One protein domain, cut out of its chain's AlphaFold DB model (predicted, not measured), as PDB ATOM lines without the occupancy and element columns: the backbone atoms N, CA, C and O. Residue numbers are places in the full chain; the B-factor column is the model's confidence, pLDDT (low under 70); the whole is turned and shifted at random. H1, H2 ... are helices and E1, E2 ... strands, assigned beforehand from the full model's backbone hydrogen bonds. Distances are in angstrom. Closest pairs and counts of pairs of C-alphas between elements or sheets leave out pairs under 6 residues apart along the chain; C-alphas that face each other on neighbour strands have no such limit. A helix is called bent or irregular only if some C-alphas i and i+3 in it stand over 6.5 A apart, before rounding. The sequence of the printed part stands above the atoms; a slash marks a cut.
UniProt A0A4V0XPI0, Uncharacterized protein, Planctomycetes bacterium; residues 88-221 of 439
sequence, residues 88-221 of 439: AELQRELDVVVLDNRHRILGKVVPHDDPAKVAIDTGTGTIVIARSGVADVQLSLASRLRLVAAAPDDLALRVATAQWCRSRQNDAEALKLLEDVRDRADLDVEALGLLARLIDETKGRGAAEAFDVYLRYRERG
ATOM      1  N   ALA A  88     396.228 159.280 200.740       72.56
ATOM      2  CA  ALA A  88     394.772 159.195 200.666       72.56
ATOM      3  C   ALA A  88     394.276 158.100 199.703       72.56
ATOM      4  O   ALA A  88     393.223 157.513 199.945       72.56
ATOM      5  N   GLU A  89     395.017 157.800 198.634       73.69
ATOM      6  CA  GLU A  89     394.699 156.704 197.711       73.69
ATOM      7  C   GLU A  89     395.013 155.351 198.341       73.69
ATOM      8  O   GLU A  89     394.173 154.456 198.301       73.69
ATOM      9  N   LEU A  90     396.142 155.235 199.043       72.75
ATOM     10  CA  LEU A  90     396.478 154.023 199.798       72.75
ATOM     11  C   LEU A  90     395.425 153.706 200.871       72.75
ATOM     12  O   LEU A  90     395.051 152.550 201.054       72.75
ATOM     13  N   GLN A  91     394.867 154.723 201.536       71.50
ATOM     14  CA  GLN A  91     393.766 154.531 202.489       71.50
ATOM     15  C   GLN A  91     392.449 154.069 201.842       71.50
ATOM     16  O   GLN A  91     391.588 153.552 202.551       71.50
ATOM     17  N   ARG A  92     392.261 154.230 200.524       76.38
ATOM     18  CA  ARG A  92     391.069 153.730 199.811       76.38
ATOM     19  C   ARG A  92     391.170 152.249 199.448       76.38
ATOM     20  O   ARG A  92     390.136 151.628 199.196       76.38
ATOM     21  N   GLU A  93     392.377 151.693 199.426       87.75
ATOM     22  CA  GLU A  93     392.635 150.304 199.028       87.75
ATOM     23  C   GLU A  93     392.726 149.319 200.198       87.75
ATOM     24  O   GLU A  93     392.711 148.106 199.980       87.75
ATOM     25  N   LEU A  94     392.835 149.823 201.427       94.75
ATOM     26  CA  LEU A  94     392.973 149.001 202.625       94.75
ATOM     27  C   LEU A  94     391.636 148.861 203.349       94.75
ATOM     28  O   LEU A  94     390.875 149.821 203.485       94.75
ATOM     29  N   ASP A  95     391.369 147.656 203.841       96.69
ATOM     30  CA  ASP A  95     390.262 147.417 204.755       96.69
ATOM     31  C   ASP A  95     390.641 147.938 206.147       96.69
ATOM     32  O   ASP A  95     391.818 148.083 206.500       96.69
ATOM     33  N   VAL A  96     389.625 148.230 206.952       96.81
ATOM     34  CA  VAL A  96     389.808 148.651 208.339       96.81
ATOM     35  C   VAL A  96     389.147 147.640 209.255       96.81
ATOM     36  O   VAL A  96     387.924 147.506 209.260       96.81
ATOM     37  N   VAL A  97     389.949 146.972 210.077       97.62
ATOM     38  CA  VAL A  97     389.451 146.119 211.157       97.62
ATOM     39  C   VAL A  97     389.450 146.925 212.447       97.62
ATOM     40  O   VAL A  97     390.493 147.400 212.895       97.62
ATOM     41  N   VAL A  98     388.266 147.116 213.022       97.69
ATOM     42  CA  VAL A  98     388.060 147.841 214.277       97.69
ATOM     43  C   VAL A  98     387.906 146.805 215.383       97.69
ATOM     44  O   VAL A  98     387.012 145.961 215.331       97.69
ATOM     45  N   LEU A  99     388.783 146.859 216.377       98.00
ATOM     46  CA  LEU A  99     388.755 145.967 217.531       98.00
ATOM     47  C   LEU A  99     387.747 146.448 218.588       98.00
ATOM     48  O   LEU A  99     387.293 147.594 218.561       98.00
ATOM     49  N   ASP A 100     387.411 145.578 219.535       97.69
ATOM     50  CA  ASP A 100     386.533 145.863 220.682       97.69
ATOM     51  C   ASP A 100     386.996 147.060 221.536       97.69
ATOM     52  O   ASP A 100     386.192 147.893 221.958       97.69
ATOM     53  N   ASN A 101     388.307 147.221 221.696       96.81
ATOM     54  CA  ASN A 101     388.948 148.358 222.352       96.81
ATOM     55  C   ASN A 101     389.061 149.612 221.461       96.81
ATOM     56  O   ASN A 101     389.726 150.578 221.835       96.81
ATOM     57  N   ARG A 102     388.408 149.613 220.291       96.50
ATOM     58  CA  ARG A 102     388.388 150.688 219.283       96.50
ATOM     59  C   ARG A 102     389.715 150.944 218.561       96.50
ATOM     60  O   ARG A 102     389.787 151.890 217.774       96.50
ATOM     61  N   HIS A 103     390.751 150.128 218.765       97.81
ATOM     62  CA  HIS A 103     391.938 150.188 217.911       97.81
ATOM     63  C   HIS A 103     391.583 149.805 216.471       97.81
ATOM     64  O   HIS A 103     390.708 148.974 216.228       97.81
ATOM     65  N   ARG A 104     392.259 150.435 215.504       97.56
ATOM     66  CA  ARG A 104     392.022 150.232 214.071       97.56
ATOM     67  C   ARG A 104     393.273 149.647 213.436       97.56
ATOM     68  O   ARG A 104     394.345 150.234 213.551       97.56
ATOM     69  N   ILE A 105     393.116 148.523 212.753       96.88
ATOM     70  CA  ILE A 105     394.176 147.877 211.982       96.88
ATOM     71  C   ILE A 105     393.850 148.064 210.505       96.88
ATOM     72  O   ILE A 105     392.746 147.741 210.066       96.88
ATOM     73  N   LEU A 106     394.805 148.619 209.761       95.94
ATOM     74  CA  LEU A 106     394.710 148.794 208.315       95.94
ATOM     75  C   LEU A 106     395.383 147.611 207.621       95.94
ATOM     76  O   LEU A 106     396.518 147.267 207.944       95.94
ATOM     77  N   GLY A 107     394.692 147.003 206.666       96.00
ATOM     78  CA  GLY A 107     395.214 145.890 205.878       96.00
ATOM     79  C   GLY A 107     394.126 145.270 205.015       96.00
ATOM     80  O   GLY A 107     392.972 145.664 205.097       96.00
ATOM     81  N   LYS A 108     394.469 144.309 204.165       96.38
ATOM     82  CA  LYS A 108     393.493 143.560 203.367       96.38
ATOM     83  C   LYS A 108     392.985 142.385 204.187       96.38
ATOM     84  O   LYS A 108     393.774 141.546 204.613       96.38
ATOM     85  N   VAL A 109     391.679 142.297 204.403       96.88
ATOM     86  CA  VAL A 109     391.076 141.120 205.028       96.88
ATOM     87  C   VAL A 109     391.131 139.978 204.023       96.88
ATOM     88  O   VAL A 109     390.625 140.086 202.904       96.88
ATOM     89  N   VAL A 110     391.771 138.884 204.420       95.56
ATOM     90  CA  VAL A 110     391.916 137.677 203.604       95.56
ATOM     91  C   VAL A 110     391.147 136.519 204.242       95.56
ATOM     92  O   VAL A 110     390.979 136.500 205.467       95.56
ATOM     93  N   PRO A 111     390.644 135.558 203.444       93.75
ATOM     94  CA  PRO A 111     390.016 134.357 203.981       93.75
ATOM     95  C   PRO A 111     390.955 133.607 204.934       93.75
ATOM     96  O   PRO A 111     392.167 133.565 204.720       93.75
ATOM     97  N   HIS A 112     390.387 133.010 205.976       96.38
ATOM     98  CA  HIS A 112     391.091 132.163 206.933       96.38
ATOM     99  C   HIS A 112     390.256 130.898 207.165       96.38
ATOM    100  O   HIS A 112     389.033 130.992 207.261       96.38
ATOM    101  N   ASP A 113     390.903 129.733 207.260       96.19
ATOM    102  CA  ASP A 113     390.209 128.433 207.338       96.19
ATOM    103  C   ASP A 113     389.368 128.281 208.615       96.19
ATOM    104  O   ASP A 113     388.328 127.630 208.627       96.19
ATOM    105  N   ASP A 114     389.818 128.906 209.705       97.06
ATOM    106  CA  ASP A 114     389.080 128.994 210.967       97.06
ATOM    107  C   ASP A 114     388.142 130.223 210.968       97.06
ATOM    108  O   ASP A 114     388.646 131.352 211.035       97.06
ATOM    109  N   PRO A 115     386.804 130.043 210.950       95.81
ATOM    110  CA  PRO A 115     385.838 131.147 210.948       95.81
ATOM    111  C   PRO A 115     385.820 131.940 212.264       95.81
ATOM    112  O   PRO A 115     385.281 133.050 212.309       95.81
ATOM    113  N   ALA A 116     386.415 131.410 213.340       97.44
ATOM    114  CA  ALA A 116     386.595 132.126 214.600       97.44
ATOM    115  C   ALA A 116     387.786 133.100 214.563       97.44
ATOM    116  O   ALA A 116     388.089 133.728 215.580       97.44
ATOM    117  N   LYS A 117     388.456 133.258 213.414       97.75
ATOM    118  CA  LYS A 117     389.598 134.157 213.224       97.75
ATOM    119  C   LYS A 117     389.392 135.096 212.034       97.75
ATOM    120  O   LYS A 117     388.654 134.808 211.099       97.75
ATOM    121  N   VAL A 118     390.062 136.241 212.086       97.75
ATOM    122  CA  VAL A 118     390.159 137.222 211.000       97.75
ATOM    123  C   VAL A 118     391.632 137.383 210.660       97.75
ATOM    124  O   VAL A 118     392.424 137.742 211.532       97.75
ATOM    125  N   ALA A 119     391.991 137.108 209.407       97.81
ATOM    126  CA  ALA A 119     393.333 137.323 208.888       97.81
ATOM    127  C   ALA A 119     393.403 138.655 208.130       97.81
ATOM    128  O   ALA A 119     392.548 138.959 207.296       97.81
ATOM    129  N   ILE A 120     394.420 139.452 208.442       97.69
ATOM    130  CA  ILE A 120     394.630 140.798 207.916       97.69
ATOM    131  C   ILE A 120     396.035 140.854 207.325       97.69
ATOM    132  O   ILE A 120     397.021 140.813 208.058       97.69
ATOM    133  N   ASP A 121     396.131 140.958 206.006       96.25
ATOM    134  CA  ASP A 121     397.387 141.201 205.303       96.25
ATOM    135  C   ASP A 121     397.735 142.697 205.360       96.25
ATOM    136  O   ASP A 121     397.066 143.543 204.765       96.25
ATOM    137  N   THR A 122     398.785 143.028 206.105       95.12
ATOM    138  CA  THR A 122     399.268 144.405 206.301       95.12
ATOM    139  C   THR A 122     400.238 144.865 205.208       95.12
ATOM    140  O   THR A 122     400.732 145.990 205.257       95.12
ATOM    141  N   GLY A 123     400.555 144.004 204.236       92.50
ATOM    142  CA  GLY A 123     401.590 144.223 203.224       92.50
ATOM    143  C   GLY A 123     403.003 143.862 203.694       92.50
ATOM    144  O   GLY A 123     403.845 143.513 202.871       92.50
ATOM    145  N   THR A 124     403.270 143.882 205.006       94.75
ATOM    146  CA  THR A 124     404.525 143.383 205.609       94.75
ATOM    147  C   THR A 124     404.385 141.998 206.243       94.75
ATOM    148  O   THR A 124     405.367 141.424 206.702       94.75
ATOM    149  N   GLY A 125     403.163 141.471 206.300       96.19
ATOM    150  CA  GLY A 125     402.841 140.186 206.909       96.19
ATOM    151  C   GLY A 125     401.364 140.078 207.277       96.19
ATOM    152  O   GLY A 125     400.610 141.052 207.189       96.19
ATOM    153  N   THR A 126     400.963 138.891 207.726       97.56
ATOM    154  CA  THR A 126     399.575 138.584 208.091       97.56
ATOM    155  C   THR A 126     399.394 138.602 209.603       97.56
ATOM    156  O   THR A 126     400.063 137.865 210.324       97.56
ATOM    157  N   ILE A 127     398.452 139.410 210.084       97.94
ATOM    158  CA  ILE A 127     397.995 139.400 211.475       97.94
ATOM    159  C   ILE A 127     396.736 138.541 211.549       97.94
ATOM    160  O   ILE A 127     395.800 138.751 210.781       97.94
ATOM    161  N   VAL A 128     396.690 137.593 212.484       98.25
ATOM    162  CA  VAL A 128     395.508 136.756 212.725       98.25
ATOM    163  C   VAL A 128     394.958 137.061 214.112       98.25
ATOM    164  O   VAL A 128     395.671 136.943 215.106       98.25
ATOM    165  N   ILE A 129     393.690 137.460 214.179       97.81
ATOM    166  CA  ILE A 129     393.024 137.887 215.417       97.81
ATOM    167  C   ILE A 129     391.767 137.048 215.616       97.81
ATOM    168  O   ILE A 129     391.092 136.700 214.648       97.81
ATOM    169  N   ALA A 130     391.426 136.724 216.863       98.12
ATOM    170  CA  ALA A 130     390.151 136.087 217.169       98.12
ATOM    171  C   ALA A 130     388.985 137.003 216.763       98.12
ATOM    172  O   ALA A 130     388.962 138.187 217.101       98.12
ATOM    173  N   ARG A 131     387.983 136.447 216.078       98.00
ATOM    174  CA  ARG A 131     386.795 137.173 215.612       98.00
ATOM    175  C   ARG A 131     386.022 137.809 216.768       98.00
ATOM    176  O   ARG A 131     385.433 138.865 216.576       98.00
ATOM    177  N   SER A 132     386.064 137.207 217.959       97.81
ATOM    178  CA  SER A 132     385.453 137.747 219.181       97.81
ATOM    179  C   SER A 132     386.047 139.084 219.637       97.81
ATOM    180  O   SER A 132     385.349 139.833 220.310       97.81
ATOM    181  N   GLY A 133     387.293 139.399 219.264       97.50
ATOM    182  CA  GLY A 133     387.934 140.690 219.550       97.50
ATOM    183  C   GLY A 133     387.713 141.753 218.467       97.50
ATOM    184  O   GLY A 133     388.238 142.859 218.576       97.50
ATOM    185  N   VAL A 134     386.972 141.434 217.399       98.12
ATOM    186  CA  VAL A 134     386.700 142.345 216.279       98.12
ATOM    187  C   VAL A 134     385.295 142.924 216.420       98.12
ATOM    188  O   VAL A 134     384.308 142.197 216.327       98.12
ATOM    189  N   ALA A 135     385.206 144.241 216.599       97.88
ATOM    190  CA  ALA A 135     383.941 144.963 216.685       97.88
ATOM    191  C   ALA A 135     383.312 145.216 215.307       97.88
ATOM    192  O   ALA A 135     382.103 145.074 215.153       97.88
ATOM    193  N   ASP A 136     384.118 145.594 214.309       97.75
ATOM    194  CA  ASP A 136     383.647 145.926 212.960       97.75
ATOM    195  C   ASP A 136     384.729 145.645 211.903       97.75
ATOM    196  O   ASP A 136     385.929 145.711 212.179       97.75
ATOM    197  N   VAL A 137     384.300 145.336 210.678       97.31
ATOM    198  CA  VAL A 137     385.174 145.141 209.515       97.31
ATOM    199  C   VAL A 137     384.668 146.004 208.367       97.31
ATOM    200  O   VAL A 137     383.669 145.700 207.714       97.31
ATOM    201  N   GLN A 138     385.402 147.072 208.076       96.44
ATOM    202  CA  GLN A 138     385.076 148.009 207.010       96.44
ATOM    203  C   GLN A 138     385.884 147.656 205.772       96.44
ATOM    204  O   GLN A 138     387.033 148.064 205.619       96.44
ATOM    205  N   LEU A 139     385.261 146.889 204.883       96.88
ATOM    206  CA  LEU A 139     385.873 146.529 203.612       96.88
ATOM    207  C   LEU A 139     386.011 147.751 202.694       96.88
ATOM    208  O   LEU A 139     385.048 148.507 202.500       96.88
ATOM    209  N   SER A 140     387.198 147.878 202.110       95.69
ATOM    210  CA  SER A 140     387.544 148.742 200.987       95.69
ATOM    211  C   SER A 140     386.730 148.393 199.743       95.69
ATOM    212  O   SER A 140     386.115 147.325 199.640       95.69
ATOM    213  N   LEU A 141     386.761 149.288 198.752       94.81
ATOM    214  CA  LEU A 141     386.132 149.021 197.462       94.81
ATOM    215  C   LEU A 141     386.745 147.782 196.795       94.81
ATOM    216  O   LEU A 141     386.011 146.914 196.334       94.81
ATOM    217  N   ALA A 142     388.076 147.672 196.788       93.88
ATOM    218  CA  ALA A 142     388.784 146.568 196.145       93.88
ATOM    219  C   ALA A 142     388.395 145.207 196.745       93.88
ATOM    220  O   ALA A 142     388.119 144.262 196.004       93.88
ATOM    221  N   SER A 143     388.310 145.113 198.075       95.31
ATOM    222  CA  SER A 143     387.879 143.886 198.751       95.31
ATOM    223  C   SER A 143     386.411 143.563 198.471       95.31
ATOM    224  O   SER A 143     386.092 142.413 198.178       95.31
ATOM    225  N   ARG A 144     385.512 144.559 198.465       97.06
ATOM    226  CA  ARG A 144     384.096 144.347 198.104       97.06
ATOM    227  C   ARG A 144     383.930 143.856 196.670       97.06
ATOM    228  O   ARG A 144     383.218 142.883 196.444       97.06
ATOM    229  N   LEU A 145     384.621 144.475 195.713       95.88
ATOM    230  CA  LEU A 145     384.592 144.048 194.312       95.88
ATOM    231  C   LEU A 145     385.153 142.633 194.139       95.88
ATOM    232  O   LEU A 145     384.607 141.860 193.358       95.88
ATOM    233  N   ARG A 146     386.189 142.253 194.902       94.62
ATOM    234  CA  ARG A 146     386.696 140.872 194.914       94.62
ATOM    235  C   ARG A 146     385.648 139.885 195.428       94.62
ATOM    236  O   ARG A 146     385.513 138.816 194.844       94.62
ATOM    237  N   LEU A 147     384.903 140.235 196.478       95.56
ATOM    238  CA  LEU A 147     383.808 139.394 196.974       95.56
ATOM    239  C   LEU A 147     382.701 139.241 195.921       95.56
ATOM    240  O   LEU A 147     382.259 138.125 195.676       95.56
ATOM    241  N   VAL A 148     382.310 140.330 195.247       96.75
ATOM    242  CA  VAL A 148     381.338 140.278 194.137       96.75
ATOM    243  C   VAL A 148     381.852 139.405 192.986       96.75
ATOM    244  O   VAL A 148     381.093 138.622 192.425       96.75
ATOM    245  N   ALA A 149     383.138 139.498 192.641       95.94
ATOM    246  CA  ALA A 149     383.744 138.675 191.594       95.94
ATOM    247  C   ALA A 149     383.824 137.185 191.973       95.94
ATOM    248  O   ALA A 149     383.703 136.329 191.101       95.94
ATOM    249  N   ALA A 150     384.012 136.872 193.259       95.69
ATOM    250  CA  ALA A 150     384.032 135.500 193.765       95.69
ATOM    251  C   ALA A 150     382.630 134.865 193.845       95.69
ATOM    252  O   ALA A 150     382.519 133.642 193.845       95.69
ATOM    253  N   ALA A 151     381.575 135.682 193.899       96.69
ATOM    254  CA  ALA A 151     380.182 135.248 193.962       96.69
ATOM    255  C   ALA A 151     379.329 136.009 192.924       96.69
ATOM    256  O   ALA A 151     378.485 136.826 193.298       96.69
ATOM    257  N   PRO A 152     379.532 135.767 191.613       95.19
ATOM    258  CA  PRO A 152     378.888 136.550 190.553       95.19
ATOM    259  C   PRO A 152     377.354 136.463 190.575       95.19
ATOM    260  O   PRO A 152     376.687 137.421 190.177       95.19
ATOM    261  N   ASP A 153     376.809 135.352 191.082       96.00
ATOM    262  CA  ASP A 153     375.368 135.104 191.178       96.00
ATOM    263  C   ASP A 153     374.718 135.707 192.433       96.00
ATOM    264  O   ASP A 153     373.487 135.813 192.481       96.00
ATOM    265  N   ASP A 154     375.519 136.138 193.419       97.19
ATOM    266  CA  ASP A 154     375.038 136.747 194.663       97.19
ATOM    267  C   ASP A 154     374.579 138.190 194.417       97.19
ATOM    268  O   ASP A 154     375.311 139.182 194.535       97.19
ATOM    269  N   LEU A 155     373.306 138.291 194.047       96.88
ATOM    270  CA  LEU A 155     372.650 139.551 193.747       96.88
ATOM    271  C   LEU A 155     372.581 140.473 194.970       96.88
ATOM    272  O   LEU A 155     372.736 141.686 194.828       96.88
ATOM    273  N   ALA A 156     372.392 139.912 196.168       97.06
ATOM    274  CA  ALA A 156     372.291 140.685 197.399       97.06
ATOM    275  C   ALA A 156     373.625 141.370 197.728       97.06
ATOM    276  O   ALA A 156     373.653 142.571 198.007       97.06
ATOM    277  N   LEU A 157     374.740 140.641 197.613       96.75
ATOM    278  CA  LEU A 157     376.084 141.186 197.802       96.75
ATOM    279  C   LEU A 157     376.399 142.305 196.800       96.75
ATOM    280  O   LEU A 157     376.953 143.348 197.170       96.75
ATOM    281  N   ARG A 158     376.030 142.113 195.532       98.00
ATOM    282  CA  ARG A 158     376.234 143.104 194.467       98.00
ATOM    283  C   ARG A 158     375.431 144.382 194.714       98.00
ATOM    284  O   ARG A 158     376.002 145.471 194.654       98.00
ATOM    285  N   VAL A 159     374.146 144.262 195.061       97.62
ATOM    286  CA  VAL A 159     373.282 145.409 195.399       97.62
ATOM    287  C   VAL A 159     373.809 146.147 196.631       97.62
ATOM    288  O   VAL A 159     373.958 147.369 196.587       97.62
ATOM    289  N   ALA A 160     374.174 145.428 197.696       97.44
ATOM    290  CA  ALA A 160     374.751 146.031 198.898       97.44
ATOM    291  C   ALA A 160     376.067 146.772 198.596       97.44
ATOM    292  O   ALA A 160     376.333 147.846 199.140       97.44
ATOM    293  N   THR A 161     376.884 146.232 197.688       97.56
ATOM    294  CA  THR A 161     378.117 146.886 197.236       97.56
ATOM    295  C   THR A 161     377.818 148.148 196.429       97.56
ATOM    296  O   THR A 161     378.436 149.180 196.686       97.56
ATOM    297  N   ALA A 162     376.832 148.125 195.529       97.94
ATOM    298  CA  ALA A 162     376.418 149.307 194.775       97.94
ATOM    299  C   ALA A 162     375.872 150.423 195.688       97.94
ATOM    300  O   ALA A 162     376.252 151.587 195.545       97.94
ATOM    301  N   GLN A 163     375.048 150.076 196.682       97.75
ATOM    302  CA  GLN A 163     374.555 151.018 197.696       97.75
ATOM    303  C   GLN A 163     375.704 151.629 198.506       97.75
ATOM    304  O   GLN A 163     375.738 152.840 198.739       97.75
ATOM    305  N   TRP A 164     376.688 150.811 198.894       96.62
ATOM    306  CA  TRP A 164     377.887 151.297 199.565       96.62
ATOM    307  C   TRP A 164     378.685 152.259 198.672       96.62
ATOM    308  O   TRP A 164     379.043 153.344 199.136       96.62
ATOM    309  N   CYS A 165     378.897 151.924 197.392       96.88
ATOM    310  CA  CYS A 165     379.569 152.791 196.416       96.88
ATOM    311  C   CYS A 165     378.864 154.147 196.310       96.88
ATOM    312  O   CYS A 165     379.510 155.191 196.421       96.88
ATOM    313  N   ARG A 166     377.529 154.143 196.226       97.06
ATOM    314  CA  ARG A 166     376.711 155.359 196.227       97.06
ATOM    315  C   ARG A 166     376.877 156.177 197.510       97.06
ATOM    316  O   ARG A 166     377.050 157.391 197.440       97.06
ATOM    317  N   SER A 167     376.900 155.539 198.684       96.50
ATOM    318  CA  SER A 167     377.128 156.236 199.965       96.50
ATOM    319  C   SER A 167     378.491 156.946 200.033       96.50
ATOM    320  O   SER A 167     378.669 157.904 200.782       96.50
ATOM    321  N   ARG A 168     379.453 156.491 199.220       95.31
ATOM    322  CA  ARG A 168     380.808 157.034 199.085       95.31
ATOM    323  C   ARG A 168     380.982 157.948 197.870       95.31
ATOM    324  O   ARG A 168     382.118 158.264 197.534       95.31
ATOM    325  N   GLN A 169     379.885 158.367 197.231       95.44
ATOM    326  CA  GLN A 169     379.886 159.196 196.016       95.44
ATOM    327  C   GLN A 169     380.662 158.563 194.845       95.44
ATOM    328  O   GLN A 169     381.169 159.264 193.973       95.44
ATOM    329  N   ASN A 170     380.765 157.230 194.816       95.81
ATOM    330  CA  ASN A 170     381.351 156.484 193.708       95.81
ATOM    331  C   ASN A 170     380.246 155.933 192.797       95.81
ATOM    332  O   ASN A 170     379.989 154.728 192.738       95.81
ATOM    333  N   ASP A 171     379.561 156.849 192.117       96.25
ATOM    334  CA  ASP A 171     378.382 156.537 191.307       96.25
ATOM    335  C   ASP A 171     378.711 155.691 190.077       96.25
ATOM    336  O   ASP A 171     377.911 154.844 189.690       96.25
ATOM    337  N   ALA A 172     379.900 155.873 189.497       96.00
ATOM    338  CA  ALA A 172     380.338 155.119 188.325       96.00
ATOM    339  C   ALA A 172     380.440 153.614 188.620       96.00
ATOM    340  O   ALA A 172     379.935 152.797 187.852       96.00
ATOM    341  N   GLU A 173     381.034 153.242 189.757       96.81
ATOM    342  CA  GLU A 173     381.144 151.833 190.140       96.81
ATOM    343  C   GLU A 173     379.795 151.268 190.608       96.81
ATOM    344  O   GLU A 173     379.466 150.124 190.302       96.81
ATOM    345  N   ALA A 174     378.979 152.073 191.303       97.81
ATOM    346  CA  ALA A 174     377.618 151.679 191.677       97.81
ATOM    347  C   ALA A 174     376.758 151.356 190.444       97.81
ATOM    348  O   ALA A 174     376.052 150.348 190.429       97.81
ATOM    349  N   LEU A 175     376.848 152.198 189.410       97.25
ATOM    350  CA  LEU A 175     376.145 152.020 188.146       97.25
ATOM    351  C   LEU A 175     376.602 150.736 187.459       97.25
ATOM    352  O   LEU A 175     375.774 149.861 187.222       97.25
ATOM    353  N   LYS A 176     377.913 150.567 187.257       97.25
ATOM    354  CA  LYS A 176     378.496 149.366 186.645       97.25
ATOM    355  C   LYS A 176     378.016 148.077 187.320       97.25
ATOM    356  O   LYS A 176     377.577 147.152 186.645       97.25
ATOM    357  N   LEU A 177     378.034 148.033 188.656       98.00
ATOM    358  CA  LEU A 177     377.589 146.865 189.419       98.00
ATOM    359  C   LEU A 177     376.129 146.493 189.146       98.00
ATOM    360  O   LEU A 177     375.830 145.304 189.056       98.00
ATOM    361  N   LEU A 178     375.231 147.478 189.040       98.06
ATOM    362  CA  LEU A 178     373.801 147.252 188.812       98.06
ATOM    363  C   LEU A 178     373.460 147.008 187.339       98.06
ATOM    364  O   LEU A 178     372.502 146.293 187.052       98.06
ATOM    365  N   GLU A 179     374.231 147.562 186.406       96.81
ATOM    366  CA  GLU A 179     374.025 147.345 184.974       96.81
ATOM    367  C   GLU A 179     374.221 145.892 184.558       96.81
ATOM    368  O   GLU A 179     373.398 145.368 183.807       96.81
ATOM    369  N   ASP A 180     375.235 145.224 185.110       95.12
ATOM    370  CA  ASP A 180     375.519 143.806 184.858       95.12
ATOM    371  C   ASP A 180     374.325 142.890 185.180       95.12
ATOM    372  O   ASP A 180     374.206 141.789 184.648       95.12
ATOM    373  N   VAL A 181     373.438 143.331 186.079       97.19
ATOM    374  CA  VAL A 181     372.283 142.564 186.562       97.19
ATOM    375  C   VAL A 181     370.947 143.225 186.234       97.19
ATOM    376  O   VAL A 181     369.908 142.762 186.706       97.19
ATOM    377  N   ARG A 182     370.935 144.280 185.411       96.50
ATOM    378  CA  ARG A 182     369.729 145.080 185.137       96.50
ATOM    379  C   ARG A 182     368.574 144.238 184.594       96.50
ATOM    380  O   ARG A 182     367.422 144.481 184.933       96.50
ATOM    381  N   ASP A 183     368.875 143.234 183.774       94.69
ATOM    382  CA  ASP A 183     367.885 142.427 183.053       94.69
ATOM    383  C   ASP A 183     367.416 141.205 183.860       94.69
ATOM    384  O   ASP A 183     366.493 140.502 183.453       94.69
ATOM    385  N   ARG A 184     367.975 140.984 185.058       96.00
ATOM    386  CA  ARG A 184     367.538 139.909 185.950       96.00
ATOM    387  C   ARG A 184     366.116 140.152 186.461       96.00
ATOM    388  O   ARG A 184     365.771 141.249 186.908       96.00
ATOM    389  N   ALA A 185     365.281 139.117 186.404       95.81
ATOM    390  CA  ALA A 185     363.893 139.179 186.863       95.81
ATOM    391  C   ALA A 185     363.779 139.271 188.395       95.81
ATOM    392  O   ALA A 185     362.826 139.855 188.905       95.81
ATOM    393  N   ASP A 186     364.765 138.737 189.116       96.19
ATOM    394  CA  ASP A 186     364.844 138.704 190.576       96.19
ATOM    395  C   ASP A 186     365.564 139.918 191.188       96.19
ATOM    396  O   ASP A 186     365.695 139.994 192.405       96.19
ATOM    397  N   LEU A 187     365.985 140.901 190.377       97.38
ATOM    398  CA  LEU A 187     366.551 142.157 190.884       97.38
ATOM    399  C   LEU A 187     365.552 142.852 191.805       97.38
ATOM    400  O   LEU A 187     364.401 143.035 191.425       97.38
ATOM    401  N   ASP A 188     365.970 143.240 193.002       96.94
ATOM    402  CA  ASP A 188     365.080 143.896 193.955       96.94
ATOM    403  C   ASP A 188     364.520 145.234 193.415       96.94
ATOM    404  O   ASP A 188     365.150 145.924 192.604       96.94
ATOM    405  N   VAL A 189     363.307 145.604 193.840       98.12
ATOM    406  CA  VAL A 189     362.632 146.822 193.365       98.12
ATOM    407  C   VAL A 189     363.364 148.082 193.839       98.12
ATOM    408  O   VAL A 189     363.475 149.035 193.068       98.12
ATOM    409  N   GLU A 190     363.928 148.101 195.047       98.12
ATOM    410  CA  GLU A 190     364.734 149.231 195.529       98.12
ATOM    411  C   GLU A 190     366.036 149.359 194.730       98.12
ATOM    412  O   GLU A 190     366.441 150.467 194.368       98.12
ATOM    413  N   ALA A 191     366.655 148.230 194.367       98.25
ATOM    414  CA  ALA A 191     367.836 148.214 193.504       98.25
ATOM    415  C   ALA A 191     367.544 148.771 192.097       98.25
ATOM    416  O   ALA A 191     368.356 149.524 191.554       98.25
ATOM    417  N   LEU A 192     366.371 148.470 191.524       98.12
ATOM    418  CA  LEU A 192     365.912 149.086 190.271       98.12
ATOM    419  C   LEU A 192     365.734 150.605 190.396       98.12
ATOM    420  O   LEU A 192     366.114 151.339 189.483       98.12
ATOM    421  N   GLY A 193     365.185 151.083 191.518       98.31
ATOM    422  CA  GLY A 193     365.053 152.517 191.792       98.31
ATOM    423  C   GLY A 193     366.414 153.217 191.876       98.31
ATOM    424  O   GLY A 193     366.614 154.278 191.275       98.31
ATOM    425  N   LEU A 194     367.386 152.581 192.541       98.38
ATOM    426  CA  LEU A 194     368.770 153.052 192.593       98.38
ATOM    427  C   LEU A 194     369.412 153.097 191.198       98.38
ATOM    428  O   LEU A 194     370.018 154.112 190.851       98.38
ATOM    429  N   LEU A 195     369.245 152.050 190.382       98.31
ATOM    430  CA  LEU A 195     369.754 152.012 189.006       98.31
ATOM    431  C   LEU A 195     369.162 153.145 188.153       98.31
ATOM    432  O   LEU A 195     369.913 153.875 187.506       98.31
ATOM    433  N   ALA A 196     367.838 153.333 188.191       97.88
ATOM    434  CA  ALA A 196     367.164 154.400 187.451       97.88
ATOM    435  C   ALA A 196     367.727 155.781 187.817       97.88
ATOM    436  O   ALA A 196     368.028 156.593 186.942       97.88
ATOM    437  N   ARG A 197     367.936 156.028 189.116       97.94
ATOM    438  CA  ARG A 197     368.510 157.277 189.620       97.94
ATOM    439  C   ARG A 197     369.960 157.482 189.180       97.94
ATOM    440  O   ARG A 197     370.309 158.590 188.784       97.94
ATOM    441  N   LEU A 198     370.792 156.443 189.233       97.56
ATOM    442  CA  LEU A 198     372.190 156.523 188.801       97.56
ATOM    443  C   LEU A 198     372.303 156.848 187.304       97.56
ATOM    444  O   LEU A 198     373.108 157.700 186.932       97.56
ATOM    445  N   ILE A 199     371.477 156.233 186.449       96.94
ATOM    446  CA  ILE A 199     371.441 156.532 185.003       96.94
ATOM    447  C   ILE A 199     371.022 157.988 184.759       96.94
ATOM    448  O   ILE A 199     371.652 158.688 183.968       96.94
ATOM    449  N   ASP A 200     369.991 158.452 185.469       96.50
ATOM    450  CA  ASP A 200     369.439 159.805 185.344       96.50
ATOM    451  C   ASP A 200     370.448 160.896 185.743       96.50
ATOM    452  O   ASP A 200     370.546 161.938 185.094       96.50
ATOM    453  N   GLU A 201     371.234 160.648 186.792       95.38
ATOM    454  CA  GLU A 201     372.258 161.574 187.288       95.38
ATOM    455  C   GLU A 201     373.584 161.498 186.496       95.38
ATOM    456  O   GLU A 201     374.409 162.415 186.571       95.38
ATOM    457  N   THR A 202     373.797 160.442 185.702       94.75
ATOM    458  CA  THR A 202     375.031 160.247 184.926       94.75
ATOM    459  C   THR A 202     375.058 161.127 183.675       94.75
ATOM    460  O   THR A 202     374.210 161.033 182.783       94.75
ATOM    461  N   LYS A 203     376.100 161.961 183.558       88.31
ATOM    462  CA  LYS A 203     376.326 162.811 182.380       88.31
ATOM    463  C   LYS A 203     376.461 161.959 181.110       88.31
ATOM    464  O   LYS A 203     377.303 161.071 181.050       88.31
ATOM    465  N   GLY A 204     375.672 162.274 180.083       76.62
ATOM    466  CA  GLY A 204     375.764 161.667 178.747       76.62
ATOM    467  C   GLY A 204     374.799 160.509 178.460       76.62
ATOM    468  O   GLY A 204     374.590 160.206 177.293       76.62
ATOM    469  N   ARG A 205     374.171 159.912 179.482       79.12
ATOM    470  CA  ARG A 205     373.091 158.909 179.323       79.12
ATOM    471  C   ARG A 205     371.722 159.558 179.472       79.12
ATOM    472  O   ARG A 205     370.903 159.556 178.556       79.12
ATOM    473  N   GLY A 206     371.558 160.247 180.600       84.44
ATOM    474  CA  GLY A 206     370.494 161.204 180.844       84.44
ATOM    475  C   GLY A 206     369.096 160.608 181.003       84.44
ATOM    476  O   GLY A 206     368.869 159.402 181.096       84.44
ATOM    477  N   ALA A 207     368.139 161.529 181.028       89.88
ATOM    478  CA  ALA A 207     366.735 161.301 181.344       89.88
ATOM    479  C   ALA A 207     366.015 160.295 180.425       89.88
ATOM    480  O   ALA A 207     365.081 159.629 180.868       89.88
ATOM    481  N   ALA A 208     366.425 160.193 179.156       82.75
ATOM    482  CA  ALA A 208     365.773 159.328 178.176       82.75
ATOM    483  C   ALA A 208     365.994 157.841 178.481       82.75
ATOM    484  O   ALA A 208     365.052 157.062 178.411       82.75
ATOM    485  N   GLU A 209     367.211 157.454 178.863       87.81
ATOM    486  CA  GLU A 209     367.520 156.063 179.203       87.81
ATOM    487  C   GLU A 209     366.979 155.681 180.587       87.81
ATOM    488  O   GLU A 209     366.445 154.588 180.778       87.81
ATOM    489  N   ALA A 210     367.041 156.603 181.554       95.81
ATOM    490  CA  ALA A 210     366.475 156.380 182.883       95.81
ATOM    491  C   ALA A 210     364.951 156.170 182.855       95.81
ATOM    492  O   ALA A 210     364.409 155.489 183.727       95.81
ATOM    493  N   PHE A 211     364.258 156.744 181.863       93.81
ATOM    494  CA  PHE A 211     362.807 156.645 181.707       93.81
ATOM    495  C   PHE A 211     362.313 155.195 181.687       93.81
ATOM    496  O   PHE A 211     361.410 154.851 182.451       93.81
ATOM    497  N   ASP A 212     362.939 154.338 180.881       91.62
ATOM    498  CA  ASP A 212     362.527 152.938 180.736       91.62
ATOM    499  C   ASP A 212     362.746 152.149 182.038       91.62
ATOM    500  O   ASP A 212     361.927 151.310 182.425       91.62
ATOM    501  N   VAL A 213     363.809 152.468 182.783       96.75
ATOM    502  CA  VAL A 213     364.082 151.840 184.085       96.75
ATOM    503  C   VAL A 213     363.078 152.304 185.144       96.75
ATOM    504  O   VAL A 213     362.586 151.483 185.921       96.75
ATOM    505  N   TYR A 214     362.704 153.588 185.151       98.25
ATOM    506  CA  TYR A 214     361.650 154.102 186.029       98.25
ATOM    507  C   TYR A 214     360.274 153.487 185.725       98.25
ATOM    508  O   TYR A 214     359.519 153.203 186.659       98.25
ATOM    509  N   LEU A 215     359.944 153.244 184.451       96.12
ATOM    510  CA  LEU A 215     358.719 152.530 184.076       96.12
ATOM    511  C   LEU A 215     358.703 151.119 184.667       96.12
ATOM    512  O   LEU A 215     357.758 150.765 185.374       96.12
ATOM    513  N   ARG A 216     359.788 150.358 184.479       96.44
ATOM    514  CA  ARG A 216     359.920 149.007 185.041       96.44
ATOM    515  C   ARG A 216     359.873 149.003 186.571       96.44
ATOM    516  O   ARG A 216     359.275 148.105 187.161       96.44
ATOM    517  N   TYR A 217     360.466 150.005 187.226       98.25
ATOM    518  CA  TYR A 217     360.358 150.198 188.677       98.25
ATOM    519  C   TYR A 217     358.890 150.321 189.123       98.25
ATOM    520  O   TYR A 217     358.463 149.612 190.036       98.25
ATOM    521  N   ARG A 218     358.097 151.169 188.449       98.31
ATOM    522  CA  ARG A 218     356.658 151.336 188.724       98.31
ATOM    523  C   ARG A 218     355.878 150.042 188.474       98.31
ATOM    524  O   ARG A 218     355.088 149.641 189.323       98.31
ATOM    525  N   GLU A 219     356.108 149.378 187.342       97.31
ATOM    526  CA  GLU A 219     355.419 148.134 186.953       97.31
ATOM    527  C   GLU A 219     355.663 146.985 187.933       97.31
ATOM    528  O   GLU A 219     354.764 146.191 188.202       97.31
ATOM    529  N   ARG A 220     356.857 146.926 188.531       97.25
ATOM    530  CA  ARG A 220     357.198 145.949 189.572       97.25
ATOM    531  C   ARG A 220     356.707 146.336 190.970       97.25
ATOM    532  O   ARG A 220     357.069 145.685 191.946       97.25
ATOM    533  N   GLY A 221     355.866 147.364 191.073       97.81
ATOM    534  CA  GLY A 221     355.228 147.772 192.321       97.81
ATOM    535  C   GLY A 221     356.079 148.692 193.192       97.81
ATOM    536  O   GLY A 221     355.847 148.747 194.400       97.81
TER     537      GLY A 221
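This is residues 88 to 221 of the 439 residues of an uncharacterized protein of Planctomycetes bacterium (UniProt A0A4V0XPI0). A small, strongly twisted sheet of five strands makes one end of an elongated domain, and from it a zigzag row of five helices, H2 to H6, leads away, each helix touching the next. H2 joins the sheet to this row, H6 is the far end of it, and the short helix H1 is close to H2 at the sheet's end. The printed part has 134 residues with six named helices and five named strands, in the order H1 E1 E2 E3 E4 E5 H2 H3 H4 H5 H6; the sheet runs E4 E3 E2 E1 E5 and is antiparallel throughout. The class is mixed, helices and strands, and the whole is loose, with a radius of gyration of the C-alphas of 17.8 A and spans of 50 by 31 by 24 A.

The sheet is made of E1, residues 95 to 99, E2, residues 104 to 110, E3, residues 117 to 121, E4, residues 126 to 130, and E5, residues 134 to 138. E2 is the longest strand, 16.3 A from first to last C-alpha, and E4 measures 13.3 A. E1 begins with C-alpha 95 at (390.262, 147.417, 204.755). Before it comes H1, residues 88 to 93, with C-alpha 88 at (394.772, 159.195, 200.666). After the sheet come H2, residues 141 to 150, 14.2 A long, H3, residues 155 to 167, 18.4 A, and H4, residues 171 to 179, 12.0 A. H5, residues 189 to 201, measures 18.6 A, and H6, residues 206 to 219, measures 20.9 A and ends with C-alpha 219 at (355.419, 148.134, 186.953). H6 is neither bent nor irregular, but only just: C-alphas 206 and 209 are 6.2 A apart.

E1 E2 E3 E4 form a meander, each strand the antiparallel neighbour of the one before. E4 and E3 are a hairpin, with N 120 and O 127 at 2.8 A. The pairing of E2 is staggered: residues 108 to 110 pair with E3, where N 110 and O 119 are 3.0 A apart, and residues 104 to 107 pair with E1, where N 97 and O 105 are 2.9 A apart. E5 is an edge strand beside E1, antiparallel at 161 degrees, with N 98 and O 136 at 2.9 A. E4, the other edge strand, and E5 meet only through their link. H2 is on the sheet but only grazes it, with its residues 141 to 144. H1 is only just on the sheet, with 5 pairs of C-alphas within 10 A, and only grazes it with its residues 91 to 93. H1 touches H2, the closest C-alphas being those of Glu 93 and Ala 142, 6.1 A apart. H2 and H3 are a helical hairpin at a shallow tilt of 13 degrees, closest at the C-alphas of Val 148 and Arg 158, 5.8 A. H3 and H4 are another, at 18 degrees, closest at those of Ala 162 and Ala 174, 4.1 A. H4 touches H5 at a steep tilt of 49 degrees, opposite ways, closest at the C-alphas of Leu 175 and Leu 198, 6.0 A. H5 and H6 are a helical hairpin at 14 degrees, closest at those of Asp 200 and Gly 206, 4.8 A. H2 and H4 are apart, as are H4 and H6. In H1 to H5 every O i to N i+4 pair is within hydrogen-bond range; in H6 it is 8 of 10.

The two C-alphas farthest apart, those of Thr 124 and Glu 219, are 52.7 A from each other. The printed part has no cut. No link is long; E2 to E3 and H4 to H5 are short, and the others are tight. The mean pLDDT of the printed part is 95.1, that of H1 is 76, and no printed residue is under 70.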